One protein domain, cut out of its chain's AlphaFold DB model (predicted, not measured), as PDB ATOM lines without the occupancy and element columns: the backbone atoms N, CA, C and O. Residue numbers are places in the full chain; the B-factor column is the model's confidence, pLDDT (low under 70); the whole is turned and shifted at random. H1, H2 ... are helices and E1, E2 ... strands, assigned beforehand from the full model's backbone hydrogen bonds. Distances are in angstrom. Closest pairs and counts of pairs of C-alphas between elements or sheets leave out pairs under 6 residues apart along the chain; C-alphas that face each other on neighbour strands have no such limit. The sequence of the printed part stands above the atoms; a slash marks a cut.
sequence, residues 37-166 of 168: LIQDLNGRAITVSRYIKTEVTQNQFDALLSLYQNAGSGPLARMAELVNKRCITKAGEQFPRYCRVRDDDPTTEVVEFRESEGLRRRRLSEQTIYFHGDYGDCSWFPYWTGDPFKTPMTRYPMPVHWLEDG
ATOM      1  N   LEU A  37     -16.252  16.568 -40.430       91.19
ATOM      2  CA  LEU A  37     -16.722  17.395 -39.316       91.19
ATOM      3  C   LEU A  37     -16.470  16.716 -37.962       91.19
ATOM      4  O   LEU A  37     -15.970  17.362 -37.045       91.19
ATOM      5  N   ILE A  38     -16.772  15.424 -37.828       91.56
ATOM      6  CA  ILE A  38     -16.526  14.647 -36.604       91.56
ATOM      7  C   ILE A  38     -15.029  14.638 -36.279       91.56
ATOM      8  O   ILE A  38     -14.636  14.864 -35.132       91.56
ATOM      9  N   GLN A  39     -14.177  14.433 -37.286       91.56
ATOM     10  CA  GLN A  39     -12.728  14.495 -37.118       91.56
ATOM     11  C   GLN A  39     -12.268  15.871 -36.603       91.56
ATOM     12  O   GLN A  39     -11.504  15.934 -35.633       91.56
ATOM     13  N   ASP A  40     -12.761  16.961 -37.195       91.38
ATOM     14  CA  ASP A  40     -12.452  18.328 -36.763       91.38
ATOM     15  C   ASP A  40     -12.935  18.599 -35.331       91.38
ATOM     16  O   ASP A  40     -12.220  19.203 -34.519       91.38
ATOM     17  N   LEU A  41     -14.145  18.143 -35.000       93.25
ATOM     18  CA  LEU A  41     -14.747  18.332 -33.684       93.25
ATOM     19  C   LEU A  41     -14.012  17.545 -32.601       93.25
ATOM     20  O   LEU A  41     -13.844  18.082 -31.510       93.25
ATOM     21  N   ASN A  42     -13.494  16.346 -32.879       93.44
ATOM     22  CA  ASN A  42     -12.772  15.538 -31.891       93.44
ATOM     23  C   ASN A  42     -11.567  16.281 -31.288       93.44
ATOM     24  O   ASN A  42     -11.433  16.390 -30.063       93.44
ATOM     25  N   GLY A  43     -10.709  16.866 -32.130       91.62
ATOM     26  CA  GLY A  43      -9.553  17.640 -31.653       91.62
ATOM     27  C   GLY A  43      -9.962  18.886 -30.857       91.62
ATOM     28  O   GLY A  43      -9.315  19.280 -29.875       91.62
ATOM     29  N   ARG A  44     -11.084  19.495 -31.241       94.31
ATOM     30  CA  ARG A  44     -11.600  20.711 -30.616       94.31
ATOM     31  C   ARG A  44     -12.319  20.429 -29.301       94.31
ATOM     32  O   ARG A  44     -12.090  21.156 -28.336       94.31
ATOM     33  N   ALA A  45     -13.070  19.338 -29.207       96.50
ATOM     34  CA  ALA A  45     -13.707  18.853 -27.989       96.50
ATOM     35  C   ALA A  45     -12.666  18.518 -26.913       96.50
ATOM     36  O   ALA A  45     -12.821  18.918 -25.756       96.50
ATOM     37  N   ILE A  46     -11.546  17.888 -27.293       96.31
ATOM     38  CA  ILE A  46     -10.404  17.672 -26.386       96.31
ATOM     39  C   ILE A  46      -9.873  19.010 -25.862       96.31
ATOM     40  O   ILE A  46      -9.586  19.150 -24.671       96.31
ATOM     41  N   THR A  47      -9.747  20.011 -26.733       95.88
ATOM     42  CA  THR A  47      -9.268  21.340 -26.340       95.88
ATOM     43  C   THR A  47     -10.237  22.024 -25.378       95.88
ATOM     44  O   THR A  47      -9.813  22.460 -24.310       95.88
ATOM     45  N   VAL A  48     -11.534  22.055 -25.685       97.62
ATOM     46  CA  VAL A  48     -12.569  22.616 -24.798       97.62
ATOM     47  C   VAL A  48     -12.565  21.906 -23.441       97.62
ATOM     48  O   VAL A  48     -12.505  22.567 -22.405       97.62
ATOM     49  N   SER A  49     -12.488  20.574 -23.433       97.12
ATOM     50  CA  SER A  49     -12.391  19.768 -22.206       97.12
ATOM     51  C   SER A  49     -11.160  20.111 -21.364       97.12
ATOM     52  O   SER A  49     -11.191  20.043 -20.141       97.12
ATOM     53  N   ARG A  50     -10.050  20.528 -21.988       97.38
ATOM     54  CA  ARG A  50      -8.870  21.002 -21.250       97.38
ATOM     55  C   ARG A  50      -9.079  22.382 -20.633       97.38
ATOM     56  O   ARG A  50      -8.448  22.658 -19.616       97.38
ATOM     57  N   TYR A  51      -9.920  23.233 -21.205       97.69
ATOM     58  CA  TYR A  51     -10.224  24.555 -20.653       97.69
ATOM     59  C   TYR A  51     -11.212  24.481 -19.483       97.69
ATOM     60  O   TYR A  51     -11.069  25.227 -18.510       97.69
ATOM     61  N   ILE A  52     -12.181  23.568 -19.546       97.31
ATOM     62  CA  ILE A  52     -13.219  23.398 -18.528       97.31
ATOM     63  C   ILE A  52     -12.735  22.448 -17.424       97.31
ATOM     64  O   ILE A  52     -12.335  21.317 -17.671       97.31
ATOM     65  N   LYS A  53     -12.716  22.938 -16.184       97.56
ATOM     66  CA  LYS A  53     -12.191  22.263 -14.981       97.56
ATOM     67  C   LYS A  53     -13.267  21.957 -13.941       97.56
ATOM     68  O   LYS A  53     -12.953  21.434 -12.877       97.56
ATOM     69  N   THR A  54     -14.510  22.318 -14.228       97.25
ATOM     70  CA  THR A  54     -15.678  22.020 -13.397       97.25
ATOM     71  C   THR A  54     -16.689  21.235 -14.218       97.25
ATOM     72  O   THR A  54     -16.654  21.272 -15.445       97.25
ATOM     73  N   GLU A  55     -17.612  20.566 -13.544       96.81
ATOM     74  CA  GLU A  55     -18.752  19.937 -14.202       96.81
ATOM     75  C   GLU A  55     -19.622  20.984 -14.908       96.81
ATOM     76  O   GLU A  55     -19.887  22.063 -14.365       96.81
ATOM     77  N   VAL A  56     -20.050  20.638 -16.118       97.94
ATOM     78  CA  VAL A  56     -20.992  21.379 -16.958       97.94
ATOM     79  C   VAL A  56     -21.982  20.387 -17.554       97.94
ATOM     80  O   VAL A  56     -21.690  19.195 -17.654       97.94
ATOM     81  N   THR A  57     -23.152  20.866 -17.953       98.44
ATOM     82  CA  THR A  57     -24.108  20.036 -18.694       98.44
ATOM     83  C   THR A  57     -23.649  19.846 -20.143       98.44
ATOM     84  O   THR A  57     -22.858  20.641 -20.659       98.44
ATOM     85  N   GLN A  58     -24.171  18.823 -20.829       97.81
ATOM     86  CA  GLN A  58     -23.817  18.551 -22.229       97.81
ATOM     87  C   GLN A  58     -24.067  19.770 -23.129       97.81
ATOM     88  O   GLN A  58     -23.177  20.219 -23.839       97.81
ATOM     89  N   ASN A  59     -25.231  20.405 -23.004       98.44
ATOM     90  CA  ASN A  59     -25.580  21.580 -23.798       98.44
ATOM     91  C   ASN A  59     -24.675  22.798 -23.529       98.44
ATOM     92  O   ASN A  59     -24.398  23.585 -24.434       98.44
ATOM     93  N   GLN A  60     -24.161  22.957 -22.305       98.62
ATOM     94  CA  GLN A  60     -23.168  23.995 -22.017       98.62
ATOM     95  C   GLN A  60     -21.845  23.689 -22.721       98.62
ATOM     96  O   GLN A  60     -21.237  24.597 -23.290       98.62
ATOM     97  N   PHE A  61     -21.412  22.426 -22.705       98.50
ATOM     98  CA  PHE A  61     -20.222  21.985 -23.424       98.50
ATOM     99  C   PHE A  61     -20.368  22.189 -24.939       98.50
ATOM    100  O   PHE A  61     -19.492  22.801 -25.549       98.50
ATOM    101  N   ASP A  62     -21.490  21.777 -25.525       98.12
ATOM    102  CA  ASP A  62     -21.747  21.879 -26.967       98.12
ATOM    103  C   ASP A  62     -21.767  23.331 -27.446       98.12
ATOM    104  O   ASP A  62     -21.157  23.673 -28.462       98.12
ATOM    105  N   ALA A  63     -22.398  24.229 -26.684       98.38
ATOM    106  CA  ALA A  63     -22.402  25.652 -27.001       98.38
ATOM    107  C   ALA A  63     -20.988  26.263 -26.949       98.38
ATOM    108  O   ALA A  63     -20.627  27.080 -27.803       98.38
ATOM    109  N   LEU A  64     -20.159  25.855 -25.981       98.38
ATOM    110  CA  LEU A  64     -18.761  26.288 -25.886       98.38
ATOM    111  C   LEU A  64     -17.901  25.707 -27.014       98.38
ATOM    112  O   LEU A  64     -17.033  26.410 -27.537       98.38
ATOM    113  N   LEU A  65     -18.159  24.462 -27.416       98.06
ATOM    114  CA  LEU A  65     -17.529  23.830 -28.569       98.06
ATOM    115  C   LEU A  65     -17.894  24.554 -29.869       98.06
ATOM    116  O   LEU A  65     -16.992  24.885 -30.638       98.06
ATOM    117  N   SER A  66     -19.166  24.904 -30.080       96.94
ATOM    118  CA  SER A  66     -19.591  25.696 -31.243       96.94
ATOM    119  C   SER A  66     -18.970  27.099 -31.258       96.94
ATOM    120  O   SER A  66     -18.534  27.575 -32.315       96.94
ATOM    121  N   LEU A  67     -18.868  27.761 -30.098       97.44
ATOM    122  CA  LEU A  67     -18.175  29.046 -29.984       97.44
ATOM    123  C   LEU A  67     -16.699  28.906 -30.356       97.44
ATOM    124  O   LEU A  67     -16.190  29.696 -31.152       97.44
ATOM    125  N   TYR A  68     -16.020  27.896 -29.811       96.81
ATOM    126  CA  TYR A  68     -14.614  27.630 -30.100       96.81
ATOM    127  C   TYR A  68     -14.389  27.287 -31.577       96.81
ATOM    128  O   TYR A  68     -13.435  27.791 -32.171       96.81
ATOM    129  N   GLN A  69     -15.297  26.517 -32.190       93.38
ATOM    130  CA  GLN A  69     -15.249  26.176 -33.611       93.38
ATOM    131  C   GLN A  69     -15.117  27.423 -34.486       93.38
ATOM    132  O   GLN A  69     -14.325  27.447 -35.426       93.38
ATOM    133  N   ASN A  70     -15.907  28.447 -34.169       93.31
ATOM    134  CA  ASN A  70     -16.066  29.625 -35.007       93.31
ATOM    135  C   ASN A  70     -15.195  30.818 -34.600       93.31
ATOM    136  O   ASN A  70     -14.775  31.570 -35.471       93.31
ATOM    137  N   ALA A  71     -14.946  31.019 -33.307       92.56
ATOM    138  CA  ALA A  71     -14.274  32.216 -32.797       92.56
ATOM    139  C   ALA A  71     -12.929  31.924 -32.105       92.56
ATOM    140  O   ALA A  71     -12.231  32.851 -31.689       92.56
ATOM    141  N   GLY A  72     -12.542  30.650 -31.996       92.69
ATOM    142  CA  GLY A  72     -11.234  30.239 -31.497       92.69
ATOM    143  C   GLY A  72     -11.039  30.421 -29.987       92.69
ATOM    144  O   GLY A  72     -11.981  30.514 -29.197       92.69
ATOM    145  N   SER A  73      -9.772  30.407 -29.564       94.94
ATOM    146  CA  SER A  73      -9.381  30.243 -28.156       94.94
ATOM    147  C   SER A  73      -9.620  31.468 -27.274       94.94
ATOM    148  O   SER A  73      -9.808  31.304 -26.073       94.94
ATOM    149  N   GLY A  74      -9.630  32.683 -27.831       95.31
ATOM    150  CA  GLY A  74      -9.811  33.919 -27.059       95.31
ATOM    151  C   GLY A  74     -11.150  33.957 -26.310       95.31
ATOM    152  O   GLY A  74     -11.157  34.020 -25.077       95.31
ATOM    153  N   PRO A  75     -12.291  33.863 -27.021       96.25
ATOM    154  CA  PRO A  75     -13.605  33.745 -26.398       96.25
ATOM    155  C   PRO A  75     -13.703  32.534 -25.466       96.25
ATOM    156  O   PRO A  75     -14.137  32.683 -24.325       96.25
ATOM    157  N   LEU A  76     -13.222  31.358 -25.897       97.62
ATOM    158  CA  LEU A  76     -13.250  30.141 -25.080       97.62
ATOM    159  C   LEU A  76     -12.529  30.329 -23.736       97.62
ATOM    160  O   LEU A  76     -13.067  29.937 -22.703       97.62
ATOM    161  N   ALA A  77     -11.350  30.956 -23.723       97.69
ATOM    162  CA  ALA A  77     -10.579  31.202 -22.505       97.69
ATOM    163  C   ALA A  77     -11.375  32.014 -21.480       97.69
ATOM    164  O   ALA A  77     -11.427  31.659 -20.301       97.69
ATOM    165  N   ARG A  78     -12.041  33.079 -21.941       97.94
ATOM    166  CA  ARG A  78     -12.857  33.934 -21.076       97.94
ATOM    167  C   ARG A  78     -14.081  33.199 -20.534       97.94
ATOM    168  O   ARG A  78     -14.410  33.343 -19.357       97.94
ATOM    169  N   MET A  79     -14.741  32.411 -21.376       97.62
ATOM    170  CA  MET A  79     -15.897  31.607 -20.977       97.62
ATOM    171  C   MET A  79     -15.508  30.549 -19.949       97.62
ATOM    172  O   MET A  79     -16.139  30.442 -18.901       97.62
ATOM    173  N   ALA A  80     -14.420  29.826 -20.212       97.88
ATOM    174  CA  ALA A  80     -13.887  28.806 -19.325       97.88
ATOM    175  C   ALA A  80     -13.482  29.375 -17.962       97.88
ATOM    176  O   ALA A  80     -13.765  28.760 -16.939       97.88
ATOM    177  N   GLU A  81     -12.886  30.571 -17.916       98.38
ATOM    178  CA  GLU A  81     -12.574  31.253 -16.655       98.38
ATOM    179  C   GLU A  81     -13.829  31.446 -15.783       98.38
ATOM    180  O   GLU A  81     -13.801  31.181 -14.578       98.38
ATOM    181  N   LEU A  82     -14.937  31.889 -16.384       98.50
ATOM    182  CA  LEU A  82     -16.207  32.103 -15.687       98.50
ATOM    183  C   LEU A  82     -16.849  30.777 -15.270       98.50
ATOM    184  O   LEU A  82     -17.253  30.633 -14.114       98.50
ATOM    185  N   VAL A  83     -16.895  29.803 -16.178       98.19
ATOM    186  CA  VAL A  83     -17.430  28.463 -15.909       98.19
ATOM    187  C   VAL A  83     -16.669  27.799 -14.764       98.19
ATOM    188  O   VAL A  83     -17.291  27.363 -13.803       98.19
ATOM    189  N   ASN A  84     -15.334  27.827 -14.775       98.50
ATOM    190  CA  ASN A  84     -14.490  27.233 -13.731       98.50
ATOM    191  C   ASN A  84     -14.668  27.896 -12.358       98.50
ATOM    192  O   ASN A  84     -14.490  27.249 -11.329       98.50
ATOM    193  N   LYS A  85     -15.077  29.169 -12.328       98.38
ATOM    194  CA  LYS A  85     -15.492  29.892 -11.111       98.38
ATOM    195  C   LYS A  85     -16.958  29.634 -10.735       98.38
ATOM    196  O   LYS A  85     -17.515  30.370  -9.922       98.38
ATOM    197  N   ARG A  86     -17.606  28.642 -11.356       97.62
ATOM    198  CA  ARG A  86     -19.039  28.310 -11.242       97.62
ATOM    199  C   ARG A  86     -19.976  29.479 -11.564       97.62
ATOM    200  O   ARG A  86     -21.140  29.485 -11.180       97.62
ATOM    201  N   CYS A  87     -19.493  30.469 -12.313       98.06
ATOM    202  CA  CYS A  87     -20.272  31.621 -12.757       98.06
ATOM    203  C   CYS A  87     -20.997  31.305 -14.078       98.06
ATOM    204  O   CYS A  87     -20.832  32.023 -15.066       98.06
ATOM    205  N   ILE A  88     -21.788  30.226 -14.089       97.75
ATOM    206  CA  ILE A  88     -22.414  29.649 -15.292       97.75
ATOM    207  C   ILE A  88     -23.248  30.684 -16.056       97.75
ATOM    208  O   ILE A  88     -23.074  30.827 -17.265       97.75
ATOM    209  N   THR A  89     -24.084  31.460 -15.360       98.12
ATOM    210  CA  THR A  89     -24.915  32.501 -15.985       98.12
ATOM    211  C   THR A  89     -24.077  33.597 -16.630       98.12
ATOM    212  O   THR A  89     -24.289  33.937 -17.789       98.12
ATOM    213  N   LYS A  90     -23.053  34.087 -15.921       98.38
ATOM    214  CA  LYS A  90     -22.175  35.148 -16.436       98.38
ATOM    215  C   LYS A  90     -21.403  34.708 -17.671       98.38
ATOM    216  O   LYS A  90     -21.118  35.552 -18.518       98.38
ATOM    217  N   ALA A  91     -21.040  33.424 -17.756       98.19
ATOM    218  CA  ALA A  91     -20.444  32.855 -18.957       98.19
ATOM    219  C   ALA A  91     -21.447  32.915 -20.116       98.19
ATOM    220  O   ALA A  91     -21.167  33.573 -21.110       98.19
ATOM    221  N   GLY A  92     -22.650  32.353 -19.955       97.56
ATOM    222  CA  GLY A  92     -23.694  32.394 -20.987       97.56
ATOM    223  C   GLY A  92     -24.049  33.811 -21.467       97.56
ATOM    224  O   GLY A  92     -24.303  34.034 -22.647       97.56
ATOM    225  N   GLU A  93     -23.981  34.821 -20.602       98.12
ATOM    226  CA  GLU A  93     -24.203  36.230 -20.970       98.12
ATOM    227  C   GLU A  93     -23.103  36.836 -21.866       98.12
ATOM    228  O   GLU A  93     -23.298  37.916 -22.427       98.12
ATOM    229  N   GLN A  94     -21.942  36.187 -22.032       98.06
ATOM    230  CA  GLN A  94     -20.879  36.718 -22.891       98.06
ATOM    231  C   GLN A  94     -21.067  36.401 -24.377       98.06
ATOM    232  O   GLN A  94     -20.468  37.108 -25.185       98.06
ATOM    233  N   PHE A  95     -21.851  35.383 -24.763       98.00
ATOM    234  CA  PHE A  95     -21.979  34.963 -26.173       98.00
ATOM    235  C   PHE A  95     -22.222  36.144 -27.138       98.00
ATOM    236  O   PHE A  95     -21.459  36.273 -28.101       98.00
ATOM    237  N   PRO A  96     -23.166  37.077 -26.875       96.69
ATOM    238  CA  PRO A  96     -23.437  38.206 -27.771       96.69
ATOM    239  C   PRO A  96     -22.279  39.203 -27.948       96.69
ATOM    240  O   PRO A  96     -22.360  40.079 -28.803       96.69
ATOM    241  N   ARG A  97     -21.195  39.106 -27.165       95.75
ATOM    242  CA  ARG A  97     -20.012  39.974 -27.308       95.75
ATOM    243  C   ARG A  97     -19.115  39.573 -28.477       95.75
ATOM    244  O   ARG A  97     -18.303  40.378 -28.921       95.75
ATOM    245  N   TYR A  98     -19.245  38.345 -28.973       95.94
ATOM    246  CA  TYR A  98     -18.357  37.773 -29.985       95.94
ATOM    247  C   TYR A  98     -19.027  37.741 -31.367       95.94
ATOM    248  O   TYR A  98     -19.110  36.687 -32.003       95.94
ATOM    249  N   CYS A  99     -19.524  38.908 -31.802       95.56
ATOM    250  CA  CYS A  99     -20.276  39.100 -33.052       95.56
ATOM    251  C   CYS A  99     -19.534  39.920 -34.117       95.56
ATOM    252  O   CYS A  99     -20.097  40.211 -35.172       95.56
ATOM    253  N   ARG A 100     -18.279  40.297 -33.863       91.06
ATOM    254  CA  ARG A 100     -17.492  41.131 -34.776       91.06
ATOM    255  C   ARG A 100     -16.665  40.289 -35.731       91.06
ATOM    256  O   ARG A 100     -16.065  39.297 -35.325       91.06
ATOM    257  N   VAL A 101     -16.591  40.737 -36.977       87.44
ATOM    258  CA  VAL A 101     -15.650  40.234 -37.981       87.44
ATOM    259  C   VAL A 101     -14.613  41.307 -38.270       87.44
ATOM    260  O   VAL A 101     -14.918  42.501 -38.229       87.44
ATOM    261  N   ARG A 102     -13.386  40.872 -38.545       82.69
ATOM    262  CA  ARG A 102     -12.349  41.749 -39.079       82.69
ATOM    263  C   ARG A 102     -12.730  42.108 -40.514       82.69
ATOM    264  O   ARG A 102     -12.993  41.203 -41.305       82.69
ATOM    265  N   ASP A 103     -12.789  43.396 -40.825       72.62
ATOM    266  CA  ASP A 103     -12.870  43.858 -42.203       72.62
ATOM    267  C   ASP A 103     -11.455  43.799 -42.782       72.62
ATOM    268  O   ASP A 103     -10.564  44.546 -42.382       72.62
ATOM    269  N   ASP A 104     -11.223  42.795 -43.621       63.53
ATOM    270  CA  ASP A 104      -9.945  42.533 -44.280       63.53
ATOM    271  C   ASP A 104     -10.010  43.039 -45.730       63.53
ATOM    272  O   ASP A 104      -9.645  42.316 -46.656       63.53
ATOM    273  N   ASP A 105     -10.515  44.262 -45.937       64.94
ATOM    274  CA  ASP A 105     -10.440  44.922 -47.239       64.94
ATOM    275  C   ASP A 105      -8.955  45.124 -47.594       64.94
ATOM    276  O   ASP A 105      -8.260  45.903 -46.942       64.94
ATOM    277  N   PRO A 106      -8.426  44.419 -48.611       59.22
ATOM    278  CA  PRO A 106      -7.014  44.503 -48.961       59.22
ATOM    279  C   PRO A 106      -6.622  45.876 -49.532       59.22
ATOM    280  O   PRO A 106      -5.440  46.110 -49.777       59.22
ATOM    281  N   THR A 107      -7.590  46.764 -49.777       62.19
ATOM    282  CA  THR A 107      -7.369  48.126 -50.277       62.19
ATOM    283  C   THR A 107      -7.212  49.165 -49.166       62.19
ATOM    284  O   THR A 107      -6.794  50.289 -49.453       62.19
ATOM    285  N   THR A 108      -7.492  48.810 -47.907       60.53
ATOM    286  CA  THR A 108      -7.355  49.714 -46.761       60.53
ATOM    287  C   THR A 108      -6.213  49.262 -45.844       60.53
ATOM    288  O   THR A 108      -6.090  48.101 -45.465       60.53
ATOM    289  N   GLU A 109      -5.338  50.193 -45.452       66.62
ATOM    290  CA  GLU A 109      -4.281  49.918 -44.456       66.62
ATOM    291  C   GLU A 109      -4.837  49.819 -43.021       66.62
ATOM    292  O   GLU A 109      -4.124  49.447 -42.086       66.62
ATOM    293  N   VAL A 110      -6.116  50.158 -42.828       68.19
ATOM    294  CA  VAL A 110      -6.781  50.199 -41.526       68.19
ATOM    295  C   VAL A 110      -7.562  48.911 -41.308       68.19
ATOM    296  O   VAL A 110      -8.512  48.607 -42.022       68.19
ATOM    297  N   VAL A 111      -7.193  48.180 -40.259       70.19
ATOM    298  CA  VAL A 111      -7.973  47.036 -39.786       70.19
ATOM    299  C   VAL A 111      -9.162  47.544 -38.980       70.19
ATOM    300  O   VAL A 111      -9.003  47.967 -37.832       70.19
ATOM    301  N   GLU A 112     -10.356  47.462 -39.557       80.00
ATOM    302  CA  GLU A 112     -11.605  47.747 -38.851       80.00
ATOM    303  C   GLU A 112     -12.300  46.455 -38.405       80.00
ATOM    304  O   GLU A 112     -12.102  45.374 -38.959       80.00
ATOM    305  N   PHE A 113     -13.121  46.553 -37.360       84.62
ATOM    306  CA  PHE A 113     -13.991  45.465 -36.926       84.62
ATOM    307  C   PHE A 113     -15.435  45.914 -37.065       84.62
ATOM    308  O   PHE A 113     -15.833  46.911 -36.460       84.62
ATOM    309  N   ARG A 114     -16.234  45.141 -37.799       89.25
ATOM    310  CA  ARG A 114     -17.661  45.410 -37.984       89.25
ATOM    311  C   ARG A 114     -18.515  44.355 -37.308       89.25
ATOM    312  O   ARG A 114     -18.144  43.181 -37.240       89.25
ATOM    313  N   GLU A 115     -19.674  44.771 -36.816       92.25
ATOM    314  CA  GLU A 115     -20.686  43.842 -36.319       92.25
ATOM    315  C   GLU A 115     -21.227  42.992 -37.478       92.25
ATOM    316  O   GLU A 115     -21.526  43.502 -38.559       92.25
ATOM    317  N   SER A 116     -21.355  41.685 -37.253       93.06
ATOM    318  CA  SER A 116     -21.936  40.740 -38.203       93.06
ATOM    319  C   SER A 116     -23.280  40.253 -37.686       93.06
ATOM    320  O   SER A 116     -23.367  39.560 -36.672       93.06
ATOM    321  N   GLU A 117     -24.342  40.562 -38.428       93.75
ATOM    322  CA  GLU A 117     -25.691  40.077 -38.128       93.75
ATOM    323  C   GLU A 117     -25.759  38.539 -38.141       93.75
ATOM    324  O   GLU A 117     -26.446  37.936 -37.317       93.75
ATOM    325  N   GLY A 118     -24.995  37.891 -39.026       92.44
ATOM    326  CA  GLY A 118     -24.879  36.433 -39.064       92.44
ATOM    327  C   GLY A 118     -24.248  35.869 -37.790       92.44
ATOM    328  O   GLY A 118     -24.792  34.936 -37.196       92.44
ATOM    329  N   LEU A 119     -23.150  36.472 -37.315       95.06
ATOM    330  CA  LEU A 119     -22.545  36.063 -36.044       95.06
ATOM    331  C   LEU A 119     -23.466  36.358 -34.863       95.06
ATOM    332  O   LEU A 119     -23.577  35.519 -33.978       95.06
ATOM    333  N   ARG A 120     -24.184  37.486 -34.864       97.31
ATOM    334  CA  ARG A 120     -25.162  37.803 -33.817       97.31
ATOM    335  C   ARG A 120     -26.231  36.722 -33.698       97.31
ATOM    336  O   ARG A 120     -26.491  36.246 -32.596       97.31
ATOM    337  N   ARG A 121     -26.806  36.282 -34.822       96.38
ATOM    338  CA  ARG A 121     -27.780  35.176 -34.849       96.38
ATOM    339  C   ARG A 121     -27.176  33.877 -34.323       96.38
ATOM    340  O   ARG A 121     -27.793  33.228 -33.482       96.38
ATOM    341  N   ARG A 122     -25.957  33.538 -34.755       96.38
ATOM    342  CA  ARG A 122     -25.236  32.355 -34.266       96.38
ATOM    343  C   ARG A 122     -25.005  32.408 -32.754       96.38
ATOM    344  O   ARG A 122     -25.324  31.451 -32.064       96.38
ATOM    345  N   ARG A 123     -24.489  33.522 -32.230       98.12
ATOM    346  CA  ARG A 123     -24.208  33.702 -30.797       98.12
ATOM    347  C   ARG A 123     -25.470  33.620 -29.942       98.12
ATOM    348  O   ARG A 123     -25.414  33.067 -28.852       98.12
ATOM    349  N   LEU A 124     -26.598  34.138 -30.431       97.88
ATOM    350  CA  LEU A 124     -27.883  33.997 -29.745       97.88
ATOM    351  C   LEU A 124     -28.360  32.542 -29.728       97.88
ATOM    352  O   LEU A 124     -28.753  32.064 -28.675       97.88
ATOM    353  N   SER A 125     -28.255  31.821 -30.847       97.62
ATOM    354  CA  SER A 125     -28.588  30.390 -30.893       97.62
ATOM    355  C   SER A 125     -27.703  29.562 -29.953       97.62
ATOM    356  O   SER A 125     -28.214  28.762 -29.178       97.62
ATOM    357  N   GLU A 126     -26.392  29.804 -29.931       98.38
ATOM    358  CA  GLU A 126     -25.483  29.124 -28.999       98.38
ATOM    359  C   GLU A 126     -25.785  29.465 -27.535       98.38
ATOM    360  O   GLU A 126     -25.702  28.597 -26.670       98.38
ATOM    361  N   GLN A 127     -26.184  30.706 -27.243       98.50
ATOM    362  CA  GLN A 127     -26.648  31.097 -25.914       98.50
ATOM    363  C   GLN A 127     -27.933  30.347 -25.522       98.50
ATOM    364  O   GLN A 127     -28.062  29.920 -24.373       98.50
ATOM    365  N   THR A 128     -28.860  30.153 -26.461       98.50
ATOM    366  CA  THR A 128     -30.069  29.351 -26.248       98.50
ATOM    367  C   THR A 128     -29.717  27.892 -25.952       98.50
ATOM    368  O   THR A 128     -30.203  27.355 -24.956       98.50
ATOM    369  N   ILE A 129     -28.806  27.279 -26.719       98.56
ATOM    370  CA  ILE A 129     -28.287  25.932 -26.429       98.56
ATOM    371  C   ILE A 129     -27.681  25.907 -25.022       98.56
ATOM    372  O   ILE A 129     -28.049  25.069 -24.200       98.56
ATOM    373  N   TYR A 130     -26.822  26.871 -24.689       98.62
ATOM    374  CA  TYR A 130     -26.131  26.931 -23.402       98.62
ATOM    375  C   TYR A 130     -27.087  26.987 -22.199       98.62
ATOM    376  O   TYR A 130     -26.854  26.316 -21.191       98.62
ATOM    377  N   PHE A 131     -28.160  27.779 -22.281       98.56
ATOM    378  CA  PHE A 131     -29.102  27.946 -21.171       98.56
ATOM    379  C   PHE A 131     -30.234  26.921 -21.142       98.56
ATOM    380  O   PHE A 131     -30.708  26.588 -20.056       98.56
ATOM    381  N   HIS A 132     -30.680  26.445 -22.303       98.00
ATOM    382  CA  HIS A 132     -31.941  25.712 -22.423       98.00
ATOM    383  C   HIS A 132     -31.798  24.331 -23.058       98.00
ATOM    384  O   HIS A 132     -32.742  23.550 -22.989       98.00
ATOM    385  N   GLY A 133     -30.649  24.017 -23.661       97.38
ATOM    386  CA  GLY A 133     -30.486  22.782 -24.430       97.38
ATOM    387  C   GLY A 133     -31.410  22.721 -25.643       97.38
ATOM    388  O   GLY A 133     -31.760  21.637 -26.089       97.38
ATOM    389  N   ASP A 134     -31.832  23.879 -26.151       96.94
ATOM    390  CA  ASP A 134     -32.645  23.984 -27.357       96.94
ATOM    391  C   ASP A 134     -31.721  24.174 -28.565       96.94
ATOM    392  O   ASP A 134     -31.133  25.241 -28.759       96.94
ATOM    393  N   TYR A 135     -31.576  23.100 -29.340       93.31
ATOM    394  CA  TYR A 135     -30.775  23.031 -30.566       93.31
ATOM    395  C   TYR A 135     -31.575  23.463 -31.808       93.31
ATOM    396  O   TYR A 135     -31.029  23.497 -32.912       93.31
ATOM    397  N   GLY A 136     -32.850  23.828 -31.642       91.38
ATOM    398  CA  GLY A 136     -33.764  24.115 -32.737       91.38
ATOM    399  C   GLY A 136     -34.186  22.864 -33.510       91.38
ATOM    400  O   GLY A 136     -34.215  21.748 -32.994       91.38
ATOM    401  N   ASP A 137     -34.561  23.066 -34.772       89.00
ATOM    402  CA  ASP A 137     -34.950  21.984 -35.674       89.00
ATOM    403  C   ASP A 137     -33.709  21.260 -36.212       89.00
ATOM    404  O   ASP A 137     -33.019  21.763 -37.098       89.00
ATOM    405  N   CYS A 138     -33.444  20.068 -35.678       85.44
ATOM    406  CA  CYS A 138     -32.357  19.196 -36.123       85.44
ATOM    407  C   CYS A 138     -32.804  18.156 -37.165       85.44
ATOM    408  O   CYS A 138     -32.055  17.228 -37.445       85.44
ATOM    409  N   SER A 139     -34.008  18.259 -37.744       85.06
ATOM    410  CA  SER A 139     -34.475  17.287 -38.754       85.06
ATOM    411  C   SER A 139     -33.811  17.464 -40.126       85.06
ATOM    412  O   SER A 139     -33.895  16.586 -40.987       85.06
ATOM    413  N   TRP A 140     -33.128  18.588 -40.338       88.19
ATOM    414  CA  TRP A 140     -32.356  18.891 -41.537       88.19
ATOM    415  C   TRP A 140     -31.259  19.907 -41.213       88.19
ATOM    416  O   TRP A 140     -31.324  20.615 -40.210       88.19
ATOM    417  N   PHE A 141     -30.280  20.038 -42.101       86.94
ATOM    418  CA  PHE A 141     -29.285  21.108 -42.030       86.94
ATOM    419  C   PHE A 141     -29.092  21.776 -43.399       86.94
ATOM    420  O   PHE A 141     -29.365  21.168 -44.447       86.94
ATOM    421  N   PRO A 142     -28.673  23.055 -43.416       88.00
ATOM    422  CA  PRO A 142     -28.384  23.761 -44.653       88.00
ATOM    423  C   PRO A 142     -27.094  23.233 -45.284       88.00
ATOM    424  O   PRO A 142     -26.089  23.022 -44.606       88.00
ATOM    425  N   TYR A 143     -27.126  23.052 -46.597       85.44
ATOM    426  CA  TYR A 143     -26.044  22.463 -47.367       85.44
ATOM    427  C   TYR A 143     -25.858  23.186 -48.709       85.44
ATOM    428  O   TYR A 143     -26.830  23.588 -49.351       85.44
ATOM    429  N   TRP A 144     -24.605  23.323 -49.152       88.38
ATOM    430  CA  TRP A 144     -24.231  23.905 -50.441       88.38
ATOM    431  C   TRP A 144     -23.302  22.964 -51.200       88.38
ATOM    432  O   TRP A 144     -22.296  22.488 -50.676       88.38
ATOM    433  N   THR A 145     -23.603  22.717 -52.472       82.75
ATOM    434  CA  THR A 145     -22.776  21.848 -53.325       82.75
ATOM    435  C   THR A 145     -21.476  22.520 -53.785       82.75
ATOM    436  O   THR A 145     -20.576  21.830 -54.273       82.75
ATOM    437  N   GLY A 146     -21.372  23.843 -53.631       82.00
ATOM    438  CA  GLY A 146     -20.212  24.658 -53.987       82.00
ATOM    439  C   GLY A 146     -20.176  25.959 -53.183       82.00
ATOM    440  O   GLY A 146     -20.591  25.982 -52.031       82.00
ATOM    441  N   ASP A 147     -19.696  27.037 -53.802       87.19
ATOM    442  CA  ASP A 147     -19.544  28.353 -53.169       87.19
ATOM    443  C   ASP A 147     -20.880  28.859 -52.573       87.19
ATOM    444  O   ASP A 147     -21.820  29.117 -53.338       87.19
ATOM    445  N   PRO A 148     -20.997  29.015 -51.240       87.62
ATOM    446  CA  PRO A 148     -22.242  29.403 -50.581       87.62
ATOM    447  C   PRO A 148     -22.680  30.837 -50.899       87.62
ATOM    448  O   PRO A 148     -23.838  31.184 -50.673       87.62
ATOM    449  N   PHE A 149     -21.797  31.667 -51.465       85.81
ATOM    450  CA  PHE A 149     -22.133  33.016 -51.927       85.81
ATOM    451  C   PHE A 149     -22.742  33.032 -53.334       85.81
ATOM    452  O   PHE A 149     -23.311  34.042 -53.746       85.81
ATOM    453  N   LYS A 150     -22.619  31.930 -54.086       89.56
ATOM    454  CA  LYS A 150     -23.062  31.831 -55.490       89.56
ATOM    455  C   LYS A 150     -24.080  30.726 -55.728       89.56
ATOM    456  O   LYS A 150     -24.816  30.775 -56.711       89.56
ATOM    457  N   THR A 151     -24.101  29.716 -54.868       88.38
ATOM    458  CA  THR A 151     -24.986  28.560 -54.993       88.38
ATOM    459  C   THR A 151     -26.151  28.667 -54.009       88.38
ATOM    460  O   THR A 151     -25.970  29.134 -52.883       88.38
ATOM    461  N   PRO A 152     -27.369  28.269 -54.413       89.62
ATOM    462  CA  PRO A 152     -28.503  28.257 -53.504       89.62
ATOM    463  C   PRO A 152     -28.312  27.191 -52.420       89.62
ATOM    464  O   PRO A 152     -27.820  26.093 -52.681       89.62
ATOM    465  N   MET A 153     -28.759  27.514 -51.208       90.69
ATOM    466  CA  MET A 153     -28.821  26.558 -50.106       90.69
ATOM    467  C   MET A 153     -29.833  25.455 -50.425       90.69
ATOM    468  O   MET A 153     -30.952  25.729 -50.860       90.69
ATOM    469  N   THR A 154     -29.443  24.213 -50.168       89.38
ATOM    470  CA  THR A 154     -30.311  23.035 -50.202       89.38
ATOM    471  C   THR A 154     -30.491  22.506 -48.784       89.38
ATOM    472  O   THR A 154     -29.578  22.581 -47.964       89.38
ATOM    473  N   ARG A 155     -31.669  21.958 -48.481       90.31
ATOM    474  CA  ARG A 155     -31.905  21.258 -47.215       90.31
ATOM    475  C   ARG A 155     -31.520  19.802 -47.376       90.31
ATOM    476  O   ARG A 155     -32.052  19.142 -48.268       90.31
ATOM    477  N   TYR A 156     -30.649  19.307 -46.511       87.56
ATOM    478  CA  TYR A 156     -30.404  17.878 -46.422       87.56
ATOM    479  C   TYR A 156     -31.096  17.326 -45.173       87.56
ATOM    480  O   TYR A 156     -30.823  17.826 -44.078       87.56
ATOM    481  N   PRO A 157     -32.027  16.368 -45.319       88.62
ATOM    482  CA  PRO A 157     -32.675  15.750 -44.174       88.62
ATOM    483  C   PRO A 157     -31.650  14.937 -43.389       88.62
ATOM    484  O   PRO A 157     -30.822  14.250 -43.984       88.62
ATOM    485  N   MET A 158     -31.718  14.986 -42.062       81.75
ATOM    486  CA  MET A 158     -30.870  14.133 -41.236       81.75
ATOM    487  C   MET A 158     -31.183  12.660 -41.529       81.75
ATOM    488  O   MET A 158     -32.350  12.263 -41.430       81.75
ATOM    489  N   PRO A 159     -30.187  11.838 -41.911       77.69
ATOM    490  CA  PRO A 159     -30.428  10.430 -42.161       77.69
ATOM    491  C   PRO A 159     -30.897   9.744 -40.878       77.69
ATOM    492  O   PRO A 159     -30.250   9.848 -39.840       77.69
ATOM    493  N   VAL A 160     -32.016   9.017 -40.951       65.12
ATOM    494  CA  VAL A 160     -32.632   8.361 -39.779       65.12
ATOM    495  C   VAL A 160     -31.661   7.400 -39.088       65.12
ATOM    496  O   VAL A 160     -31.654   7.312 -37.867       65.12
ATOM    497  N   HIS A 161     -30.790   6.742 -39.854       70.12
ATOM    498  CA  HIS A 161     -29.824   5.792 -39.307       70.12
ATOM    499  C   HIS A 161     -28.801   6.441 -38.359       70.12
ATOM    500  O   HIS A 161     -28.409   5.789 -37.401       70.12
ATOM    501  N   TRP A 162     -28.465   7.729 -38.529       65.94
ATOM    502  CA  TRP A 162     -27.558   8.451 -37.617       65.94
ATOM    503  C   TRP A 162     -28.202   8.820 -36.276       65.94
ATOM    504  O   TRP A 162     -27.515   9.199 -35.334       65.94
ATOM    505  N   LEU A 163     -29.533   8.744 -36.187       59.44
ATOM    506  CA  LEU A 163     -30.271   8.964 -34.943       59.44
ATOM    507  C   LEU A 163     -30.397   7.670 -34.123       59.44
ATOM    508  O   LEU A 163     -30.607   7.733 -32.914       59.44
ATOM    509  N   GLU A 164     -30.293   6.507 -34.770       50.97
ATOM    510  CA  GLU A 164     -30.517   5.192 -34.154       50.97
ATOM    511  C   GLU A 164     -29.230   4.552 -33.616       50.97
ATOM    512  O   GLU A 164     -29.279   3.810 -32.634       50.97
ATOM    513  N   ASP A 165     -28.083   4.840 -34.232       51.81
ATOM    514  CA  ASP A 165     -26.782   4.267 -33.866       51.81
ATOM    515  C   ASP A 165     -25.974   5.123 -32.871       51.81
ATOM    516  O   ASP A 165     -24.949   4.671 -32.358       51.81
ATOM    517  N   GLY A 166     -26.458   6.327 -32.540       46.56
ATOM    518  CA  GLY A 166     -25.792   7.240 -31.608       46.56
ATOM    519  C   GLY A 166     -24.474   7.802 -32.148       46.56
ATOM    520  O   GLY A 166     -23.593   8.143 -31.362       46.56
TER     521      GLY A 166
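AT A GLANCE: This is residues 37 to 166 of the 168 residues of an uncharacterized protein of Burkholderiales bacterium (UniProt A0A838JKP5). Five helices make the core, with H2 in the middle between H1 on one side and H5 on the other, and H3 folded back beside H2 with the short H4 next to it. Two separate strand hairpins, E1-E2 just before H5 and E3-E4 after it, reach beyond this core like two legs, and the chain then runs to a short last helix, H6, which sticks out by itself with residues 161 to 164. The printed part has 130 residues with six named helices and four named strands, in the order H1 H2 H3 H4 E1 E2 H5 E3 E4 H6; each sheet has two strands, E1 - E2 and E3 - E4, both antiparallel, and the class is mostly helix. The whole is only just compact, close to loose, with a radius of gyration of the C-alphas of 16.7 A, and only just flat, spanning 45 by 45 by 25 A.

HOW THE PARTS SIT: E1, residues 100 to 103, and E2, residues 112 to 115, form an antiparallel hairpin with 141 degrees between their directions. N 103 and O 112, 2.8 A apart, and N 101 and O 114, 2.9 A apart, are within hydrogen-bond range. H5, residues 117 to 132, follows by a tight link of 1 residue; its closest C-alpha to E1 is that of Leu 119, 7.3 A from Arg 100. H5 touches H2, residues 58 to 71, at a shallow tilt of 19 degrees, opposite ways, with the closest C-alphas, those of Gln 60 and Tyr 130, 4.4 A apart. H2 and H3, residues 73 to 84, form a helical hairpin at a shallow tilt of 25 degrees; residues 64 to 68 of H2 touch residues 75 to 79 of H3, closest at the C-alphas of Tyr 68 and Leu 76, 5.8 A. H1, residues 37 to 51, touches H2 about perpendicular, at 75 degrees, closest at the C-alphas of Ala 45 and Leu 65, 6.3 A. With residues 48 to 51 alone H1 also touches H3, at a steep tilt of 50 degrees, closest at the C-alphas of Tyr 51 and Ala 80, 5.8 A. Among H1, H2, H3 and H5 the packing is part aligned, part crossed, with two of these four touching pairs at a shallow tilt. H4, residues 88 to 92, touches H3, closest at the C-alphas of Met 79 and Ala 91, 5.1 A, and only just touches H5, with 3 pairs of C-alphas within 8 A, the closest those of Gly 92 and Gln 127, 5.9 A. The other hairpin is E3, residues 140 to 143, and E4, residues 154 to 157, antiparallel at 147 degrees, with N 143 and O 154 2.8 A apart, within hydrogen-bond range. H6, residues 161 to 164, touches no helix. Every O i to N i+4 pair is within hydrogen-bond range in H2, H3, H4 and H5, and 10 of 11 in H1; H6 is too short for such a pair.

IN THESE COORDINATES: H1 begins at C-alpha 37, (-16.722, 17.395, -39.316), and measures 21.0 A; H2 measures 19.7 A, H3 15.6 A and H5, the longest helix, 22.2 A. H5 ends at C-alpha 132, (-31.941, 25.712, -22.423). H6 ends at C-alpha 164, (-30.517, 5.192, -34.154).

THE WHOLE: The C-alphas farthest apart, those of Glu 109 and Glu 164, are 52.9 A apart. The printed part has no cut and no long link. Residues 105 to 110 and 161 to 166 stand free. The mean pLDDT of the printed part is 90.1; residues 104 to 110, 160 and 162 to 166 are under 70.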